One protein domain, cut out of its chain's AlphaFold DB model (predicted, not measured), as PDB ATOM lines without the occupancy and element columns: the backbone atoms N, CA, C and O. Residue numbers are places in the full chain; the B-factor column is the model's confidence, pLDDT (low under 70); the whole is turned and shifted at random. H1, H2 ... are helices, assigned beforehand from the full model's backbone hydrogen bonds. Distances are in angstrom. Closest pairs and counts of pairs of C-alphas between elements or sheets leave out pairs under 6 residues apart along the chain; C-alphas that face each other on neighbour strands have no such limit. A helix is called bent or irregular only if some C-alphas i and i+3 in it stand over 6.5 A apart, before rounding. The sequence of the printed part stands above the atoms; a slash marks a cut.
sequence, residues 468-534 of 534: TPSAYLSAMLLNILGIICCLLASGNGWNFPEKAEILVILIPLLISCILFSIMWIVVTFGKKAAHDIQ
ATOM      1  N   THR A 468      -3.405  24.288  11.118       58.91
ATOM      2  CA  THR A 468      -2.157  25.040  11.340       58.91
ATOM      3  C   THR A 468      -2.252  26.555  11.085       58.91
ATOM      4  O   THR A 468      -1.688  27.295  11.890       58.91
ATOM      5  N   PRO A 469      -2.971  27.072  10.063       55.78
ATOM      6  CA  PRO A 469      -3.016  28.517   9.815       55.78
ATOM      7  C   PRO A 469      -3.939  29.248  10.795       55.78
ATOM      8  O   PRO A 469      -3.610  30.332  11.269       55.78
ATOM      9  N   SER A 470      -5.075  28.629  11.133       55.53
ATOM     10  CA  SER A 470      -6.070  29.194  12.049       55.53
ATOM     11  C   SER A 470      -5.540  29.279  13.478       55.53
ATOM     12  O   SER A 470      -5.746  30.299  14.125       55.53
ATOM     13  N   ALA A 471      -4.791  28.269  13.936       63.88
ATOM     14  CA  ALA A 471      -4.171  28.260  15.260       63.88
ATOM     15  C   ALA A 471      -3.021  29.274  15.400       63.88
ATOM     16  O   ALA A 471      -2.844  29.862  16.464       63.88
ATOM     17  N   TYR A 472      -2.237  29.497  14.338       66.69
ATOM     18  CA  TYR A 472      -1.142  30.471  14.379       66.69
ATOM     19  C   TYR A 472      -1.674  31.907  14.357       66.69
ATOM     20  O   TYR A 472      -1.239  32.743  15.148       66.69
ATOM     21  N   LEU A 473      -2.665  32.170  13.498       73.00
ATOM     22  CA  LEU A 473      -3.320  33.471  13.419       73.00
ATOM     23  C   LEU A 473      -4.097  33.790  14.704       73.00
ATOM     24  O   LEU A 473      -4.017  34.915  15.188       73.00
ATOM     25  N   SER A 474      -4.788  32.810  15.297       65.94
ATOM     26  CA  SER A 474      -5.513  33.011  16.556       65.94
ATOM     27  C   SER A 474      -4.574  33.241  17.742       65.94
ATOM     28  O   SER A 474      -4.823  34.156  18.524       65.94
ATOM     29  N   ALA A 475      -3.461  32.505  17.846       71.94
ATOM     30  CA  ALA A 475      -2.451  32.740  18.878       71.94
ATOM     31  C   ALA A 475      -1.794  34.126  18.742       71.94
ATOM     32  O   ALA A 475      -1.581  34.816  19.740       71.94
ATOM     33  N   MET A 476      -1.519  34.572  17.512       75.81
ATOM     34  CA  MET A 476      -0.997  35.919  17.265       75.81
ATOM     35  C   MET A 476      -2.009  37.010  17.615       75.81
ATOM     36  O   MET A 476      -1.651  37.977  18.285       75.81
ATOM     37  N   LEU A 477      -3.263  36.856  17.186       74.44
ATOM     38  CA  LEU A 477      -4.326  37.814  17.483       74.44
ATOM     39  C   LEU A 477      -4.590  37.904  18.986       74.44
ATOM     40  O   LEU A 477      -4.752  39.008  19.490       74.44
ATOM     41  N   LEU A 478      -4.557  36.781  19.709       74.19
ATOM     42  CA  LEU A 478      -4.682  36.757  21.169       74.19
ATOM     43  C   LEU A 478      -3.524  37.480  21.869       74.19
ATOM     44  O   LEU A 478      -3.766  38.202  22.832       74.19
ATOM     45  N   ASN A 479      -2.291  37.363  21.365       76.31
ATOM     46  CA  ASN A 479      -1.151  38.114  21.903       76.31
ATOM     47  C   ASN A 479      -1.276  39.621  21.637       76.31
ATOM     48  O   ASN A 479      -1.018  40.424  22.531       76.31
ATOM     49  N   ILE A 480      -1.715  40.016  20.439       77.69
ATOM     50  CA  ILE A 480      -1.941  41.428  20.096       77.69
ATOM     51  C   ILE A 480      -3.092  42.004  20.932       77.69
ATOM     52  O   ILE A 480      -2.949  43.081  21.503       77.69
ATOM     53  N   LEU A 481      -4.200  41.272  21.069       74.88
ATOM     54  CA  LEU A 481      -5.321  41.638  21.937       74.88
ATOM     55  C   LEU A 481      -4.895  41.723  23.404       74.88
ATOM     56  O   LEU A 481      -5.315  42.646  24.088       74.88
ATOM     57  N   GLY A 482      -4.025  40.828  23.876       80.75
ATOM     58  CA  GLY A 482      -3.447  40.892  25.219       80.75
ATOM     59  C   GLY A 482      -2.638  42.171  25.443       80.75
ATOM     60  O   GLY A 482      -2.846  42.855  26.442       80.75
ATOM     61  N   ILE A 483      -1.784  42.547  24.486       78.12
ATOM     62  CA  ILE A 483      -0.997  43.789  24.544       78.12
ATOM     63  C   ILE A 483      -1.918  45.016  24.521       78.12
ATOM     64  O   ILE A 483      -1.754  45.915  25.340       78.12
ATOM     65  N   ILE A 484      -2.921  45.037  23.638       75.56
ATOM     66  CA  ILE A 484      -3.897  46.133  23.551       75.56
ATOM     67  C   ILE A 484      -4.711  46.237  24.847       75.56
ATOM     68  O   ILE A 484      -4.835  47.326  25.398       75.56
ATOM     69  N   CYS A 485      -5.210  45.124  25.388       70.44
ATOM     70  CA  CYS A 485      -5.937  45.106  26.657       70.44
ATOM     71  C   CYS A 485      -5.055  45.552  27.831       70.44
ATOM     72  O   CYS A 485      -5.540  46.281  28.689       70.44
ATOM     73  N   CYS A 486      -3.770  45.186  27.864       69.88
ATOM     74  CA  CYS A 486      -2.830  45.680  28.875       69.88
ATOM     75  C   CYS A 486      -2.583  47.192  28.752       69.88
ATOM     76  O   CYS A 486      -2.557  47.875  29.774       69.88
ATOM     77  N   LEU A 487      -2.461  47.721  27.529       71.88
ATOM     78  CA  LEU A 487      -2.312  49.162  27.272       71.88
ATOM     79  C   LEU A 487      -3.585  49.957  27.611       71.88
ATOM     80  O   LEU A 487      -3.501  51.101  28.051       71.88
ATOM     81  N   LEU A 488      -4.763  49.357  27.424       69.44
ATOM     82  CA  LEU A 488      -6.049  49.953  27.800       69.44
ATOM     83  C   LEU A 488      -6.318  49.854  29.310       69.44
ATOM     84  O   LEU A 488      -6.932  50.753  29.879       69.44
ATOM     85  N   ALA A 489      -5.850  48.788  29.967       69.88
ATOM     86  CA  ALA A 489      -6.010  48.570  31.404       69.88
ATOM     87  C   ALA A 489      -4.994  49.349  32.256       69.88
ATOM     88  O   ALA A 489      -5.253  49.599  33.436       69.88
ATOM     89  N   SER A 490      -3.854  49.762  31.692       69.88
ATOM     90  CA  SER A 490      -2.973  50.727  32.350       69.88
ATOM     91  C   SER A 490      -3.666  52.092  32.352       69.88
ATOM     92  O   SER A 490      -3.661  52.801  31.346       69.88
ATOM     93  N   GLY A 491      -4.328  52.418  33.466       61.41
ATOM     94  CA  GLY A 491      -5.114  53.641  33.639       61.41
ATOM     95  C   GLY A 491      -4.341  54.942  33.380       61.41
ATOM     96  O   GLY A 491      -3.142  54.929  33.106       61.41
ATOM     97  N   ASN A 492      -5.054  56.070  33.497       51.91
ATOM     98  CA  ASN A 492      -4.741  57.455  33.077       51.91
ATOM     99  C   ASN A 492      -3.349  58.066  33.399       51.91
ATOM    100  O   ASN A 492      -3.141  59.239  33.122       51.91
ATOM    101  N   GLY A 493      -2.388  57.326  33.952       67.69
ATOM    102  CA  GLY A 493      -1.044  57.807  34.296       67.69
ATOM    103  C   GLY A 493      -0.010  57.808  33.161       67.69
ATOM    104  O   GLY A 493       1.150  58.100  33.427       67.69
ATOM    105  N   TRP A 494      -0.386  57.462  31.926       63.19
ATOM    106  CA  TRP A 494       0.515  57.513  30.766       63.19
ATOM    107  C   TRP A 494       0.288  58.806  29.984       63.19
ATOM    108  O   TRP A 494      -0.809  59.016  29.449       63.19
ATOM    109  N   ASN A 495       1.318  59.647  29.894       69.69
ATOM    110  CA  ASN A 495       1.269  60.896  29.139       69.69
ATOM    111  C   ASN A 495       1.107  60.612  27.632       69.69
ATOM    112  O   ASN A 495       1.684  59.673  27.087       69.69
ATOM    113  N   PHE A 496       0.312  61.442  26.949       53.50
ATOM    114  CA  PHE A 496      -0.023  61.318  25.522       53.50
ATOM    115  C   PHE A 496       1.175  61.077  24.566       53.50
ATOM    116  O   PHE A 496       1.023  60.245  23.668       53.50
ATOM    117  N   PRO A 497       2.360  61.712  24.730       62.41
ATOM    118  CA  PRO A 497       3.510  61.449  23.856       62.41
ATOM    119  C   PRO A 497       4.043  60.009  23.931       62.41
ATOM    120  O   PRO A 497       4.387  59.438  22.900       62.41
ATOM    121  N   GLU A 498       4.019  59.361  25.098       66.38
ATOM    122  CA  GLU A 498       4.547  57.993  25.260       66.38
ATOM    123  C   GLU A 498       3.645  56.948  24.581       66.38
ATOM    124  O   GLU A 498       4.112  55.950  24.027       66.38
ATOM    125  N   LYS A 499       2.330  57.205  24.547       68.81
ATOM    126  CA  LYS A 499       1.379  56.368  23.800       68.81
ATOM    127  C   LYS A 499       1.591  56.484  22.291       68.81
ATOM    128  O   LYS A 499       1.423  55.491  21.583       68.81
ATOM    129  N   ALA A 500       1.971  57.668  21.805       66.69
ATOM    130  CA  ALA A 500       2.246  57.899  20.391       66.69
ATOM    131  C   ALA A 500       3.508  57.152  19.931       66.69
ATOM    132  O   ALA A 500       3.475  56.508  18.885       66.69
ATOM    133  N   GLU A 501       4.575  57.140  20.734       72.56
ATOM    134  CA  GLU A 501       5.805  56.393  20.420       72.56
ATOM    135  C   GLU A 501       5.570  54.878  20.346       72.56
ATOM    136  O   GLU A 501       6.040  54.212  19.421       72.56
ATOM    137  N   ILE A 502       4.761  54.330  21.259       74.81
ATOM    138  CA  ILE A 502       4.384  52.911  21.218       74.81
ATOM    139  C   ILE A 502       3.546  52.605  19.972       74.81
ATOM    140  O   ILE A 502       3.776  51.584  19.321       74.81
ATOM    141  N   LEU A 503       2.612  53.487  19.595       72.69
ATOM    142  CA  LEU A 503       1.804  53.314  18.383       72.69
ATOM    143  C   LEU A 503       2.671  53.331  17.113       72.69
ATOM    144  O   LEU A 503       2.449  52.522  16.210       72.69
ATOM    145  N   VAL A 504       3.683  54.203  17.068       74.06
ATOM    146  CA  VAL A 504       4.648  54.307  15.960       74.06
ATOM    147  C   VAL A 504       5.462  53.020  15.790       74.06
ATOM    148  O   VAL A 504       5.823  52.685  14.665       74.06
ATOM    149  N   ILE A 505       5.697  52.255  16.859       74.44
ATOM    150  CA  ILE A 505       6.382  50.953  16.795       74.44
ATOM    151  C   ILE A 505       5.400  49.815  16.483       74.44
ATOM    152  O   ILE A 505       5.710  48.922  15.688       74.44
ATOM    153  N   LEU A 506       4.202  49.834  17.077       76.81
ATOM    154  CA  LEU A 506       3.228  48.750  16.922       76.81
ATOM    155  C   LEU A 506       2.645  48.689  15.506       76.81
ATOM    156  O   LEU A 506       2.458  47.593  14.979       76.81
ATOM    157  N   ILE A 507       2.369  49.841  14.884       79.56
ATOM    158  CA  ILE A 507       1.718  49.915  13.567       79.56
ATOM    159  C   ILE A 507       2.573  49.258  12.463       79.56
ATOM    160  O   ILE A 507       2.051  48.383  11.768       79.56
ATOM    161  N   PRO A 508       3.877  49.567  12.304       75.88
ATOM    162  CA  PRO A 508       4.738  48.888  11.335       75.88
ATOM    163  C   PRO A 508       4.873  47.386  11.589       75.88
ATOM    164  O   PRO A 508       4.949  46.606  10.635       75.88
ATOM    165  N   LEU A 509       4.875  46.962  12.858       74.31
ATOM    166  CA  LEU A 509       4.945  45.546  13.223       74.31
ATOM    167  C   LEU A 509       3.673  44.807  12.776       74.31
ATOM    168  O   LEU A 509       3.750  43.756  12.141       74.31
ATOM    169  N   LEU A 510       2.506  45.407  13.026       79.31
ATOM    170  CA  LEU A 510       1.201  44.894  12.608       79.31
ATOM    171  C   LEU A 510       1.087  44.817  11.082       79.31
ATOM    172  O   LEU A 510       0.699  43.776  10.546       79.31
ATOM    173  N   ILE A 511       1.499  45.874  10.376       79.88
ATOM    174  CA  ILE A 511       1.532  45.907   8.907       79.88
ATOM    175  C   ILE A 511       2.460  44.812   8.366       79.88
ATOM    176  O   ILE A 511       2.074  44.073   7.460       79.88
ATOM    177  N   SER A 512       3.648  44.643   8.951       73.38
ATOM    178  CA  SER A 512       4.607  43.606   8.543       73.38
ATOM    179  C   SER A 512       4.035  42.197   8.717       73.38
ATOM    180  O   SER A 512       4.178  41.352   7.831       73.38
ATOM    181  N   CYS A 513       3.330  41.944   9.820       76.50
ATOM    182  CA  CYS A 513       2.678  40.662  10.070       76.50
ATOM    183  C   CYS A 513       1.509  40.387   9.110       76.50
ATOM    184  O   CYS A 513       1.349  39.254   8.643       76.50
ATOM    185  N   ILE A 514       0.718  41.412   8.779       80.69
ATOM    186  CA  ILE A 514      -0.369  41.313   7.795       80.69
ATOM    187  C   ILE A 514       0.204  41.006   6.406       80.69
ATOM    188  O   ILE A 514      -0.226  40.047   5.765       80.69
ATOM    189  N   LEU A 515       1.224  41.748   5.966       82.12
ATOM    190  CA  LEU A 515       1.879  41.532   4.673       82.12
ATOM    191  C   LEU A 515       2.519  40.144   4.572       82.12
ATOM    192  O   LEU A 515       2.383  39.479   3.544       82.12
ATOM    193  N   PHE A 516       3.158  39.666   5.642       79.50
ATOM    194  CA  PHE A 516       3.732  38.320   5.680       79.50
ATOM    195  C   PHE A 516       2.651  37.236   5.559       79.50
ATOM    196  O   PHE A 516       2.819  36.269   4.812       79.50
ATOM    197  N   SER A 517       1.515  37.429   6.232       79.56
ATOM    198  CA  SER A 517       0.365  36.523   6.154       79.56
ATOM    199  C   SER A 517      -0.246  36.503   4.749       79.56
ATOM    200  O   SER A 517      -0.484  35.426   4.203       79.56
ATOM    201  N   ILE A 518      -0.419  37.669   4.115       80.31
ATOM    202  CA  ILE A 518      -0.913  37.790   2.732       80.31
ATOM    203  C   ILE A 518       0.049  37.109   1.754       80.31
ATOM    204  O   ILE A 518      -0.378  36.297   0.932       80.31
ATOM    205  N   MET A 519       1.353  37.377   1.862       83.38
ATOM    206  CA  MET A 519       2.365  36.766   0.996       83.38
ATOM    207  C   MET A 519       2.365  35.237   1.135       83.38
ATOM    208  O   MET A 519       2.448  34.520   0.135       83.38
ATOM    209  N   TRP A 520       2.216  34.723   2.358       81.81
ATOM    210  CA  TRP A 520       2.121  33.286   2.597       81.81
ATOM    211  C   TRP A 520       0.855  32.682   1.980       81.81
ATOM    212  O   TRP A 520       0.937  31.639   1.326       81.81
ATOM    213  N   ILE A 521      -0.299  33.340   2.126       82.81
ATOM    214  CA  ILE A 521      -1.564  32.930   1.498       82.81
ATOM    215  C   ILE A 521      -1.385  32.850  -0.024       82.81
ATOM    216  O   ILE A 521      -1.626  31.792  -0.604       82.81
ATOM    217  N   VAL A 522      -0.858  33.898  -0.662       84.12
ATOM    218  CA  VAL A 522      -0.633  33.935  -2.119       84.12
ATOM    219  C   VAL A 522       0.285  32.799  -2.582       84.12
ATOM    220  O   VAL A 522      -0.033  32.099  -3.543       84.12
ATOM    221  N   VAL A 523       1.391  32.546  -1.877       82.75
ATOM    222  CA  VAL A 523       2.326  31.458  -2.223       82.75
ATOM    223  C   VAL A 523       1.685  30.078  -2.054       82.75
ATOM    224  O   VAL A 523       1.952  29.167  -2.841       82.75
ATOM    225  N   THR A 524       0.854  29.898  -1.028       77.94
ATOM    226  CA  THR A 524       0.256  28.594  -0.717       77.94
ATOM    227  C   THR A 524      -0.894  28.272  -1.671       77.94
ATOM    228  O   THR A 524      -0.942  27.169  -2.218       77.94
ATOM    229  N   PHE A 525      -1.767  29.244  -1.946       77.94
ATOM    230  CA  PHE A 525      -2.853  29.093  -2.915       77.94
ATOM    231  C   PHE A 525      -2.340  29.039  -4.357       77.94
ATOM    232  O   PHE A 525      -2.830  28.220  -5.129       77.94
ATOM    233  N   GLY A 526      -1.295  29.798  -4.701       79.75
ATOM    234  CA  GLY A 526      -0.654  29.712  -6.018       79.75
ATOM    235  C   GLY A 526      -0.063  28.327  -6.302       79.75
ATOM    236  O   GLY A 526      -0.183  27.818  -7.412       79.75
ATOM    237  N   LYS A 527       0.509  27.663  -5.287       68.94
ATOM    238  CA  LYS A 527       0.996  26.277  -5.416       68.94
ATOM    239  C   LYS A 527      -0.126  25.253  -5.543       68.94
ATOM    240  O   LYS A 527       0.052  24.275  -6.259       68.94
ATOM    241  N   LYS A 528      -1.249  25.462  -4.852       70.19
ATOM    242  CA  LYS A 528      -2.417  24.583  -4.961       70.19
ATOM    243  C   LYS A 528      -3.067  24.705  -6.342       70.19
ATOM    244  O   LYS A 528      -3.248  23.693  -6.998       70.19
ATOM    245  N   ALA A 529      -3.277  25.929  -6.830       64.81
ATOM    246  CA  ALA A 529      -3.796  26.170  -8.175       64.81
ATOM    247  C   ALA A 529      -2.888  25.572  -9.264       64.81
ATOM    248  O   ALA A 529      -3.379  24.958 -10.201       64.81
ATOM    249  N   ALA A 530      -1.563  25.675  -9.118       59.69
ATOM    250  CA  ALA A 530      -0.622  25.057 -10.055       59.69
ATOM    251  C   ALA A 530      -0.641  23.515 -10.028       59.69
ATOM    252  O   ALA A 530      -0.335  22.898 -11.041       59.69
ATOM    253  N   HIS A 531      -0.978  22.906  -8.888       66.56
ATOM    254  CA  HIS A 531      -1.115  21.455  -8.749       66.56
ATOM    255  C   HIS A 531      -2.488  20.953  -9.219       66.56
ATOM    256  O   HIS A 531      -2.576  19.825  -9.672       66.56
ATOM    257  N   ASP A 532      -3.546  21.761  -9.116       61.00
ATOM    258  CA  ASP A 532      -4.886  21.403  -9.606       61.00
ATOM    259  C   ASP A 532      -5.021  21.602 -11.137       61.00
ATOM    260  O   ASP A 532      -5.949  21.083 -11.750       61.00
ATOM    261  N   ILE A 533      -4.099  22.354 -11.758       55.84
ATOM    262  CA  ILE A 533      -3.994  22.546 -13.220       55.84
ATOM    263  C   ILE A 533      -3.133  21.452 -13.893       55.84
ATOM    264  O   ILE A 533      -3.235  21.262 -15.105       55.84
ATOM    265  N   GLN A 534      -2.280  20.753 -13.133       47.94
ATOM    266  CA  GLN A 534      -1.480  19.605 -13.591       47.94
ATOM    267  C   GLN A 534      -2.229  18.296 -13.370       47.94
ATOM    268  O   GLN A 534      -2.065  17.402 -14.230       47.94
TER     269      GLN A 534
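This is residues 468 to 534 of the 534 residues of the protein "Double zinc ribbon protein" of Cuneatibacter caecimuris (UniProt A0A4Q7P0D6). Two long helices side by side make a narrow U: H1 runs out, the chain turns over a short link, and the longer H2 folds back past the start of H1, where residues 522 to 534 stick out. The U is loosely formed, with the helices near each other. The printed part has 67 residues with two named helices, H1 then H2, and no named strand; its class is all helix. It is an extended rod of 61 by 21 by 8 A, with a radius of gyration of the C-alphas of 17.5 A.

Begin with H1, residues 468 to 489, and go on to H2, residues 496 to 532. They are near each other: no pair of their C-alphas is within 8 A, but 9 pairs are within 10 A. Residues 481 to 486 and 488 to 498 stand free. Every O i to N i+4 pair is within hydrogen-bond range in H1, and 31 of 33 in H2.

Find C-alpha 468 at (-2.157, 25.040, 11.340); H1 runs 31.2 A to C-alpha 489. H2 runs 53.4 A to C-alpha 532 at (-4.886, 21.403, -9.606). It is neither bent nor irregular, but only just: C-alphas 505 and 508 are 6.1 A apart.

The C-alphas farthest apart, of Gly 493 and Gln 534, the chain's last residue, are 61.3 A apart. The printed part has no cut. Mean pLDDT of the printed part is 71.4; look for values under 70 at residues 488 to 500 and 529 to 534, among others.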